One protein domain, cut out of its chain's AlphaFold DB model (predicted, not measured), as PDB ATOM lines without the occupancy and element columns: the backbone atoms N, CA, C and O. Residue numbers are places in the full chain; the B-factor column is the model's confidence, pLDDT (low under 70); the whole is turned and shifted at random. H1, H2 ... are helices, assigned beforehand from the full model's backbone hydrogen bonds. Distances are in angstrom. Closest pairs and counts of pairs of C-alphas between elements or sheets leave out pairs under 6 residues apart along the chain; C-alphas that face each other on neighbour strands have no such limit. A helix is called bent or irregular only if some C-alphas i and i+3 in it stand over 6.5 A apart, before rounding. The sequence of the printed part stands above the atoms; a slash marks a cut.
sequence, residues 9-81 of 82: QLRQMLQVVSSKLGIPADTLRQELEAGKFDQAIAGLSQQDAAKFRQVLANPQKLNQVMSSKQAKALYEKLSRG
ATOM      1  N   GLN A   9     -14.701  37.593  -9.065       71.50
ATOM      2  CA  GLN A   9     -14.935  37.981 -10.455       71.50
ATOM      3  C   GLN A   9     -15.892  39.174 -10.589       71.50
ATOM      4  O   GLN A   9     -15.629  40.075 -11.385       71.50
ATOM      5  N   LEU A  10     -16.977  39.216  -9.803       76.62
ATOM      6  CA  LEU A  10     -17.907  40.346  -9.806       76.62
ATOM      7  C   LEU A  10     -17.197  41.628  -9.357       76.62
ATOM      8  O   LEU A  10     -17.314  42.653 -10.021       76.62
ATOM      9  N   ARG A  11     -16.392  41.562  -8.290       82.31
ATOM     10  CA  ARG A  11     -15.624  42.720  -7.797       82.31
ATOM     11  C   ARG A  11     -14.639  43.252  -8.829       82.31
ATOM     12  O   ARG A  11     -14.600  44.458  -9.054       82.31
ATOM     13  N   GLN A  12     -13.893  42.366  -9.490       81.31
ATOM     14  CA  GLN A  12     -12.971  42.758 -10.558       81.31
ATOM     15  C   GLN A  12     -13.708  43.415 -11.730       81.31
ATOM     16  O   GLN A  12     -13.249  44.425 -12.260       81.31
ATOM     17  N   MET A  13     -14.878  42.898 -12.110       80.12
ATOM     18  CA  MET A  13     -15.709  43.524 -13.141       80.12
ATOM     19  C   MET A  13     -16.191  44.916 -12.732       80.12
ATOM     20  O   MET A  13     -16.056  45.857 -13.515       80.12
ATOM     21  N   LEU A  14     -16.706  45.066 -11.510       86.50
ATOM     22  CA  LEU A  14     -17.127  46.366 -10.990       86.50
ATOM     23  C   LEU A  14     -15.959  47.361 -10.964       86.50
ATOM     24  O   LEU A  14     -16.163  48.519 -11.296       86.50
ATOM     25  N   GLN A  15     -14.734  46.912 -10.686       87.69
ATOM     26  CA  GLN A  15     -13.520  47.737 -10.758       87.69
ATOM     27  C   GLN A  15     -13.161  48.199 -12.181       87.69
ATOM     28  O   GLN A  15     -12.697  49.321 -12.404       87.69
ATOM     29  N   VAL A  16     -13.361  47.338 -13.177       85.31
ATOM     30  CA  VAL A  16     -13.108  47.699 -14.578       85.31
ATOM     31  C   VAL A  16     -14.132  48.725 -15.056       85.31
ATOM     32  O   VAL A  16     -13.767  49.717 -15.689       85.31
ATOM     33  N   VAL A  17     -15.410  48.522 -14.732       83.06
ATOM     34  CA  VAL A  17     -16.466  49.480 -15.092       83.06
ATOM     35  C   VAL A  17     -16.355  50.762 -14.293       83.06
ATOM     36  O   VAL A  17     -16.536  51.825 -14.877       83.06
ATOM     37  N   SER A  18     -15.956  50.695 -13.019       88.25
ATOM     38  CA  SER A  18     -15.712  51.892 -12.216       88.25
ATOM     39  C   SER A  18     -14.674  52.789 -12.870       88.25
ATOM     40  O   SER A  18     -14.864  53.992 -12.982       88.25
ATOM     41  N   SER A  19     -13.602  52.183 -13.378       87.44
ATOM     42  CA  SER A  19     -12.515  52.903 -14.040       87.44
ATOM     43  C   SER A  19     -12.941  53.487 -15.389       87.44
ATOM     44  O   SER A  19     -12.482  54.558 -15.767       87.44
ATOM     45  N   LYS A  20     -13.837  52.806 -16.113       84.38
ATOM     46  CA  LYS A  20     -14.373  53.281 -17.397       84.38
ATOM     47  C   LYS A  20     -15.386  54.412 -17.242       84.38
ATOM     48  O   LYS A  20     -15.428  55.297 -18.088       84.38
ATOM     49  N   LEU A  21     -16.211  54.353 -16.202       84.19
ATOM     50  CA  LEU A  21     -17.304  55.298 -15.975       84.19
ATOM     51  C   LEU A  21     -16.938  56.433 -15.017       84.19
ATOM     52  O   LEU A  21     -17.691  57.393 -14.904       84.19
ATOM     53  N   GLY A  22     -15.818  56.317 -14.301       87.62
ATOM     54  CA  GLY A  22     -15.459  57.235 -13.220       87.62
ATOM     55  C   GLY A  22     -16.371  57.125 -11.992       87.62
ATOM     56  O   GLY A  22     -16.358  58.006 -11.139       87.62
ATOM     57  N   ILE A  23     -17.172  56.060 -11.891       87.75
ATOM     58  CA  ILE A  23     -18.110  55.812 -10.786       87.75
ATOM     59  C   ILE A  23     -17.469  54.817  -9.821       87.75
ATOM     60  O   ILE A  23     -16.991  53.799 -10.298       87.75
ATOM     61  N   PRO A  24     -17.483  55.010  -8.492       90.19
ATOM     62  CA  PRO A  24     -16.911  54.042  -7.556       90.19
ATOM     63  C   PRO A  24     -17.513  52.632  -7.693       90.19
ATOM     64  O   PRO A  24     -18.725  52.469  -7.817       90.19
ATOM     65  N   ALA A  25     -16.672  51.595  -7.603       86.44
ATOM     66  CA  ALA A  25     -17.115  50.197  -7.701       86.44
ATOM     67  C   ALA A  25     -18.158  49.820  -6.632       86.44
ATOM     68  O   ALA A  25     -19.044  49.010  -6.894       86.44
ATOM     69  N   ASP A  26     -18.077  50.437  -5.450       88.06
ATOM     70  CA  ASP A  26     -19.045  50.250  -4.366       88.06
ATOM     71  C   ASP A  26     -20.425  50.813  -4.737       88.06
ATOM     72  O   ASP A  26     -21.438  50.142  -4.559       88.06
ATOM     73  N   THR A  27     -20.469  51.985  -5.376       87.88
ATOM     74  CA  THR A  27     -21.707  52.564  -5.915       87.88
ATOM     75  C   THR A  27     -22.315  51.656  -6.980       87.88
ATOM     76  O   THR A  27     -23.507  51.372  -6.937       87.88
ATOM     77  N   LEU A  28     -21.504  51.120  -7.898       86.50
ATOM     78  CA  LEU A  28     -21.990  50.167  -8.903       86.50
ATOM     79  C   LEU A  28     -22.597  48.912  -8.252       86.50
ATOM     80  O   LEU A  28     -23.601  48.388  -8.730       86.50
ATOM     81  N   ARG A  29     -22.008  48.436  -7.153       84.69
ATOM     82  CA  ARG A  29     -22.516  47.296  -6.381       84.69
ATOM     83  C   ARG A  29     -23.849  47.608  -5.709       84.69
ATOM     84  O   ARG A  29     -24.770  46.808  -5.815       84.69
ATOM     85  N   GLN A  30     -23.975  48.776  -5.089       87.12
ATOM     86  CA  GLN A  30     -25.229  49.219  -4.479       87.12
ATOM     87  C   GLN A  30     -26.343  49.345  -5.521       87.12
ATOM     88  O   GLN A  30     -27.453  48.868  -5.299       87.12
ATOM     89  N   GLU A  31     -26.039  49.907  -6.691       85.38
ATOM     90  CA  GLU A  31     -26.985  50.000  -7.806       85.38
ATOM     91  C   GLU A  31     -27.366  48.611  -8.345       85.38
ATOM     92  O   GLU A  31     -28.515  48.388  -8.732       85.38
ATOM     93  N   LEU A  32     -26.435  47.647  -8.324       81.25
ATOM     94  CA  LEU A  32     -26.705  46.247  -8.666       81.25
ATOM     95  C   LEU A  32     -27.682  45.608  -7.681       81.25
ATOM     96  O   LEU A  32     -28.666  44.999  -8.096       81.25
ATOM     97  N   GLU A  33     -27.424  45.766  -6.385       80.94
ATOM     98  CA  GLU A  33     -28.272  45.240  -5.313       80.94
ATOM     99  C   GLU A  33     -29.654  45.905  -5.288       80.94
ATOM    100  O   GLU A  33     -30.650  45.250  -4.982       80.94
ATOM    101  N   ALA A  34     -29.727  47.181  -5.668       83.25
ATOM    102  CA  ALA A  34     -30.963  47.947  -5.783       83.25
ATOM    103  C   ALA A  34     -31.745  47.677  -7.085       83.25
ATOM    104  O   ALA A  34     -32.838  48.216  -7.256       83.25
ATOM    105  N   GLY A  35     -31.200  46.887  -8.020       77.81
ATOM    106  CA  GLY A  35     -31.814  46.638  -9.330       77.81
ATOM    107  C   GLY A  35     -31.774  47.838 -10.287       77.81
ATOM    108  O   GLY A  35     -32.446  47.826 -11.314       77.81
ATOM    109  N   LYS A  36     -30.979  48.865  -9.974       81.88
ATOM    110  CA  LYS A  36     -30.785  50.088 -10.773       81.88
ATOM    111  C   LYS A  36     -29.538  50.036 -11.656       81.88
ATOM    112  O   LYS A  36     -29.111  51.035 -12.227       81.88
ATOM    113  N   PHE A  37     -28.966  48.849 -11.824       77.06
ATOM    114  CA  PHE A  37     -27.699  48.658 -12.520       77.06
ATOM    115  C   PHE A  37     -27.685  49.166 -13.969       77.06
ATOM    116  O   PHE A  37     -26.639  49.567 -14.467       77.06
ATOM    117  N   ASP A  38     -28.839  49.198 -14.639       78.12
ATOM    118  CA  ASP A  38     -28.971  49.773 -15.980       78.12
ATOM    119  C   ASP A  38     -28.626  51.264 -16.037       78.12
ATOM    120  O   ASP A  38     -28.071  51.720 -17.036       78.12
ATOM    121  N   GLN A  39     -28.903  52.011 -14.964       80.62
ATOM    122  CA  GLN A  39     -28.512  53.417 -14.845       80.62
ATOM    123  C   GLN A  39     -27.004  53.532 -14.630       80.62
ATOM    124  O   GLN A  39     -26.340  54.347 -15.269       80.62
ATOM    125  N   ALA A  40     -26.458  52.652 -13.792       77.69
ATOM    126  CA  ALA A  40     -25.039  52.600 -13.488       77.69
ATOM    127  C   ALA A  40     -24.177  52.312 -14.727       77.69
ATOM    128  O   ALA A  40     -23.087  52.856 -14.832       77.69
ATOM    129  N   ILE A  41     -24.661  51.511 -15.685       81.69
ATOM    130  CA  ILE A  41     -23.948  51.205 -16.941       81.69
ATOM    131  C   ILE A  41     -24.374  52.065 -18.135       81.69
ATOM    132  O   ILE A  41     -23.902  51.824 -19.245       81.69
ATOM    133  N   ALA A  42     -25.238  53.065 -17.943       83.69
ATOM    134  CA  ALA A  42     -25.754  53.894 -19.034       83.69
ATOM    135  C   ALA A  42     -24.655  54.686 -19.767       83.69
ATOM    136  O   ALA A  42     -24.816  55.025 -20.936       83.69
ATOM    137  N   GLY A  43     -23.527  54.953 -19.098       82.12
ATOM    138  CA  GLY A  43     -22.354  55.591 -19.702       82.12
ATOM    139  C   GLY A  43     -21.460  54.649 -20.521       82.12
ATOM    140  O   GLY A  43     -20.484  55.105 -21.112       82.12
ATOM    141  N   LEU A  44     -21.742  53.340 -20.548       83.69
ATOM    142  CA  LEU A  44     -20.990  52.381 -21.357       83.69
ATOM    143  C   LEU A  44     -21.474  52.380 -22.810       83.69
ATOM    144  O   LEU A  44     -22.626  52.679 -23.120       83.69
ATOM    145  N   SER A  45     -20.595  51.941 -23.712       85.31
ATOM    146  CA  SER A  45     -21.003  51.596 -25.073       85.31
ATOM    147  C   SER A  45     -22.049  50.471 -25.046       85.31
ATOM    148  O   SER A  45     -22.022  49.609 -24.164       85.31
ATOM    149  N   GLN A  46     -22.945  50.421 -26.040       83.31
ATOM    150  CA  GLN A  46     -23.951  49.348 -26.137       83.31
ATOM    151  C   GLN A  46     -23.326  47.947 -26.055       83.31
ATOM    152  O   GLN A  46     -23.901  47.041 -25.456       83.31
ATOM    153  N   GLN A  47     -22.133  47.774 -26.630       84.38
ATOM    154  CA  GLN A  47     -21.404  46.510 -26.608       84.38
ATOM    155  C   GLN A  47     -20.915  46.143 -25.202       84.38
ATOM    156  O   GLN A  47     -21.060  44.991 -24.787       84.38
ATOM    157  N   ASP A  48     -20.355  47.099 -24.462       82.12
ATOM    158  CA  ASP A  48     -19.858  46.869 -23.102       82.12
ATOM    159  C   ASP A  48     -21.013  46.639 -22.123       82.12
ATOM    160  O   ASP A  48     -20.968  45.695 -21.331       82.12
ATOM    161  N   ALA A  49     -22.088  47.424 -22.240       83.69
ATOM    162  CA  ALA A  49     -23.307  47.244 -21.459       83.69
ATOM    163  C   ALA A  49     -23.944  45.866 -21.712       83.69
ATOM    164  O   ALA A  49     -24.309  45.166 -20.767       83.69
ATOM    165  N   ALA A  50     -24.026  45.427 -22.974       84.00
ATOM    166  CA  ALA A  50     -24.568  44.115 -23.325       84.00
ATOM    167  C   ALA A  50     -23.733  42.964 -22.744       84.00
ATOM    168  O   ALA A  50     -24.295  42.028 -22.174       84.00
ATOM    169  N   LYS A  51     -22.398  43.042 -22.834       78.81
ATOM    170  CA  LYS A  51     -21.500  42.052 -22.217       78.81
ATOM    171  C   LYS A  51     -21.683  42.011 -20.702       78.81
ATOM    172  O   LYS A  51     -21.807  40.926 -20.139       78.81
ATOM    173  N   PHE A  52     -21.768  43.170 -20.050       78.44
ATOM    174  CA  PHE A  52     -22.011  43.251 -18.609       78.44
ATOM    175  C   PHE A  52     -23.332  42.601 -18.204       78.44
ATOM    176  O   PHE A  52     -23.352  41.745 -17.318       78.44
ATOM    177  N   ARG A  53     -24.421  42.936 -18.904       79.81
ATOM    178  CA  ARG A  53     -25.743  42.336 -18.684       79.81
ATOM    179  C   ARG A  53     -25.723  40.822 -18.866       79.81
ATOM    180  O   ARG A  53     -26.304  40.114 -18.054       79.81
ATOM    181  N   GLN A  54     -25.038  40.308 -19.889       78.38
ATOM    182  CA  GLN A  54     -24.945  38.864 -20.129       78.38
ATOM    183  C   GLN A  54     -24.224  38.123 -19.002       78.38
ATOM    184  O   GLN A  54     -24.648  37.034 -18.615       78.38
ATOM    185  N   VAL A  55     -23.151  38.708 -18.471       73.19
ATOM    186  CA  VAL A  55     -22.395  38.107 -17.370       73.19
ATOM    187  C   VAL A  55     -23.185  38.149 -16.063       73.19
ATOM    188  O   VAL A  55     -23.199  37.157 -15.340       73.19
ATOM    189  N   LEU A  56     -23.890  39.248 -15.779       71.94
ATOM    190  CA  LEU A  56     -24.748  39.358 -14.595       71.94
ATOM    191  C   LEU A  56     -25.972  38.448 -14.661       71.94
ATOM    192  O   LEU A  56     -26.314  37.802 -13.675       71.94
ATOM    193  N   ALA A  57     -26.608  38.364 -15.830       73.75
ATOM    194  CA  ALA A  57     -27.736  37.472 -16.052       73.75
ATOM    195  C   ALA A  57     -27.324  35.996 -15.980       73.75
ATOM    196  O   ALA A  57     -28.169  35.131 -15.755       73.75
ATOM    197  N   ASN A  58     -26.043  35.684 -16.215       68.06
ATOM    198  CA  ASN A  58     -25.579  34.308 -16.233       68.06
ATOM    199  C   ASN A  58     -24.098  34.155 -15.819       68.06
ATOM    200  O   ASN A  58     -23.235  33.863 -16.656       68.06
ATOM    201  N   PRO A  59     -23.780  34.276 -14.518       60.53
ATOM    202  CA  PRO A  59     -22.412  34.120 -14.019       60.53
ATOM    203  C   PRO A  59     -21.859  32.703 -14.249       60.53
ATOM    204  O   PRO A  59     -20.647  32.513 -14.357       60.53
ATOM    205  N   GLN A  60     -22.723  31.694 -14.413       61.31
ATOM    206  CA  GLN A  60     -22.302  30.344 -14.800       61.31
ATOM    207  C   GLN A  60     -21.763  30.278 -16.235       61.31
ATOM    208  O   GLN A  60     -20.834  29.513 -16.493       61.31
ATOM    209  N   LYS A  61     -22.273  31.106 -17.158       60.75
ATOM    210  CA  LYS A  61     -21.687  31.225 -18.503       60.75
ATOM    211  C   LYS A  61     -20.300  31.852 -18.459       60.75
ATOM    212  O   LYS A  61     -19.431  31.410 -19.203       60.75
ATOM    213  N   LEU A  62     -20.056  32.812 -17.561       62.25
ATOM    214  CA  LEU A  62     -18.704  33.335 -17.340       62.25
ATOM    215  C   LEU A  62     -17.757  32.215 -16.892       62.25
ATOM    216  O   LEU A  62     -16.671  32.086 -17.450       62.25
ATOM    217  N   ASN A  63     -18.198  31.355 -15.968       57.34
ATOM    218  CA  ASN A  63     -17.432  30.171 -15.569       57.34
ATOM    219  C   ASN A  63     -17.180  29.211 -16.736       57.34
ATOM    220  O   ASN A  63     -16.090  28.668 -16.808       57.34
ATOM    221  N   GLN A  64     -18.123  29.022 -17.664       59.44
ATOM    222  CA  GLN A  64     -17.896  28.186 -18.852       59.44
ATOM    223  C   GLN A  64     -16.910  28.815 -19.849       59.44
ATOM    224  O   GLN A  64     -16.085  28.115 -20.436       59.44
ATOM    225  N   VAL A  65     -16.955  30.138 -20.023       58.75
ATOM    226  CA  VAL A  65     -15.996  30.874 -20.862       58.75
ATOM    227  C   VAL A  65     -14.607  30.865 -20.221       58.75
ATOM    228  O   VAL A  65     -13.625  30.624 -20.921       58.75
ATOM    229  N   MET A  66     -14.507  31.029 -18.898       57.75
ATOM    230  CA  MET A  66     -13.251  30.906 -18.147       57.75
ATOM    231  C   MET A  66     -12.732  29.466 -18.061       57.75
ATOM    232  O   MET A  66     -11.522  29.247 -18.093       57.75
ATOM    233  N   SER A  67     -13.619  28.471 -17.986       59.66
ATOM    234  CA  SER A  67     -13.241  27.053 -17.981       59.66
ATOM    235  C   SER A  67     -12.905  26.529 -19.374       59.66
ATOM    236  O   SER A  67     -12.496  25.373 -19.508       59.66
ATOM    237  N   SER A  68     -13.084  27.339 -20.422       64.19
ATOM    238  CA  SER A  68     -12.584  27.007 -21.750       64.19
ATOM    239  C   SER A  68     -11.054  26.887 -21.705       64.19
ATOM    240  O   SER A  68     -10.372  27.612 -20.978       64.19
ATOM    241  N   LYS A  69     -10.483  25.963 -22.493       59.50
ATOM    242  CA  LYS A  69      -9.028  25.703 -22.504       59.50
ATOM    243  C   LYS A  69      -8.195  26.975 -22.736       59.50
ATOM    244  O   LYS A  69      -7.093  27.088 -22.208       59.50
ATOM    245  N   GLN A  70      -8.735  27.934 -23.487       65.19
ATOM    246  CA  GLN A  70      -8.072  29.193 -23.824       65.19
ATOM    247  C   GLN A  70      -8.012  30.166 -22.641       65.19
ATOM    248  O   GLN A  70      -6.973  30.778 -22.401       65.19
ATOM    249  N   ALA A  71      -9.086  30.266 -21.856       66.56
ATOM    250  CA  ALA A  71      -9.106  31.116 -20.671       66.56
ATOM    251  C   ALA A  71      -8.355  30.488 -19.487       66.56
ATOM    252  O   ALA A  71      -7.710  31.209 -18.729       66.56
ATOM    253  N   LYS A  72      -8.331  29.152 -19.386       62.38
ATOM    254  CA  LYS A  72      -7.494  28.439 -18.410       62.38
ATOM    255  C   LYS A  72      -6.003  28.730 -18.621       62.38
ATOM    256  O   LYS A  72      -5.319  29.084 -17.668       62.38
ATOM    257  N   ALA A  73      -5.526  28.678 -19.868       71.81
ATOM    258  CA  ALA A  73      -4.138  29.006 -20.207       71.81
ATOM    259  C   ALA A  73      -3.786  30.480 -19.924       71.81
ATOM    260  O   ALA A  73      -2.666  30.791 -19.516       71.81
ATOM    261  N   LEU A  74      -4.744  31.392 -20.119       69.50
ATOM    262  CA  LEU A  74      -4.576  32.804 -19.785       69.50
ATOM    263  C   LEU A  74      -4.493  33.015 -18.264       69.50
ATOM    264  O   LEU A  74      -3.611  33.731 -17.798       69.50
ATOM    265  N   TYR A  75      -5.356  32.348 -17.491       65.00
ATOM    266  CA  TYR A  75      -5.346  32.410 -16.028       65.00
ATOM    267  C   TYR A  75      -4.068  31.803 -15.435       65.00
ATOM    268  O   TYR A  75      -3.460  32.397 -14.548       65.00
ATOM    269  N   GLU A  76      -3.602  30.668 -15.963       66.94
ATOM    270  CA  GLU A  76      -2.334  30.059 -15.546       66.94
ATOM    271  C   GLU A  76      -1.145  30.991 -15.805       66.94
ATOM    272  O   GLU A  76      -0.314  31.167 -14.912       66.94
ATOM    273  N   LYS A  77      -1.094  31.646 -16.975       69.06
ATOM    274  CA  LYS A  77      -0.060  32.646 -17.287       69.06
ATOM    275  C   LYS A  77      -0.090  33.847 -16.342       69.06
ATOM    276  O   LYS A  77       0.971  34.297 -15.928       69.06
ATOM    277  N   LEU A  78      -1.274  34.349 -15.991       67.62
ATOM    278  CA  LEU A  78      -1.416  35.482 -15.072       67.62
ATOM    279  C   LEU A  78      -1.077  35.098 -13.622       67.62
ATOM    280  O   LEU A  78      -0.444  35.878 -12.924       67.62
ATOM    281  N   SER A  79      -1.442  33.890 -13.177       62.38
ATOM    282  CA  SER A  79      -1.182  33.425 -11.802       62.38
ATOM    283  C   SER A  79       0.283  33.074 -11.525       62.38
ATOM    284  O   SER A  79       0.710  33.100 -10.377       62.38
ATOM    285  N   ARG A  80       1.050  32.726 -12.566       63.38
ATOM    286  CA  ARG A  80       2.462  32.335 -12.453       63.38
ATOM    287  C   ARG A  80       3.426  33.504 -12.707       63.38
ATOM    288  O   ARG A  80       4.631  33.315 -12.604       63.38
ATOM    289  N   GLY A  81       2.910  34.678 -13.075       53.44
ATOM    290  CA  GLY A  81       3.694  35.874 -13.405       53.44
ATOM    291  C   GLY A  81       3.693  36.966 -12.331       53.44
ATOM    292  O   GLY A  81       3.941  38.116 -12.681       53.44
TER     293      GLY A  81
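This is residues 9 to 81 of the 82 residues of an uncharacterized protein of Ruminococcus sp (UniProt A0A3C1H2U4). A loose arch of short helices: H1 to H4 gather into a body, and from it H5 and H6 make a bent arm, whose residues 76 to 81 stick out. The printed part has 73 residues, with six named helices in the order H1 to H6 and no named strand, all helix. It is only just compact, close to loose, with a radius of gyration of the C-alphas of 13.5 A and spans of 35 by 24 by 22 A.

H1, residues 9 to 21, touches H2, residues 25 to 33, at a steep tilt of 66 degrees, opposite ways; their closest C-alphas, of Ser 18 and Ala 25, are 5.0 A apart. H2 touches H3, residues 37 to 40, closest at the C-alphas of Glu 31 and Phe 37, 5.0 A. H4, residues 46 to 57, is near H1 and H3. H5, residues 59 to 66, is close to H4 but not clearly touching, closest at the C-alphas of Val 55 and Leu 62, 6.0 A. H6, residues 69 to 79, is about perpendicular to H5, at 86 degrees. Every O i to N i+4 pair is within hydrogen-bond range in H1, H2, H4, H5 and H6; H3 is too short for one.

H1 begins at C-alpha 9 (-14.935, 37.981, -10.455) and is 18.3 A long, H4 16.0 A, H6 15.4 A, ending at C-alpha 79 (-1.182, 33.425, -11.802).

The C-alphas farthest apart, of Lys 36 and Arg 80, are 37.7 A apart. The printed part has no cut, and its links between helices are tight. The model's pLDDT is under 70 at residues 58 to 72 and 74 to 81.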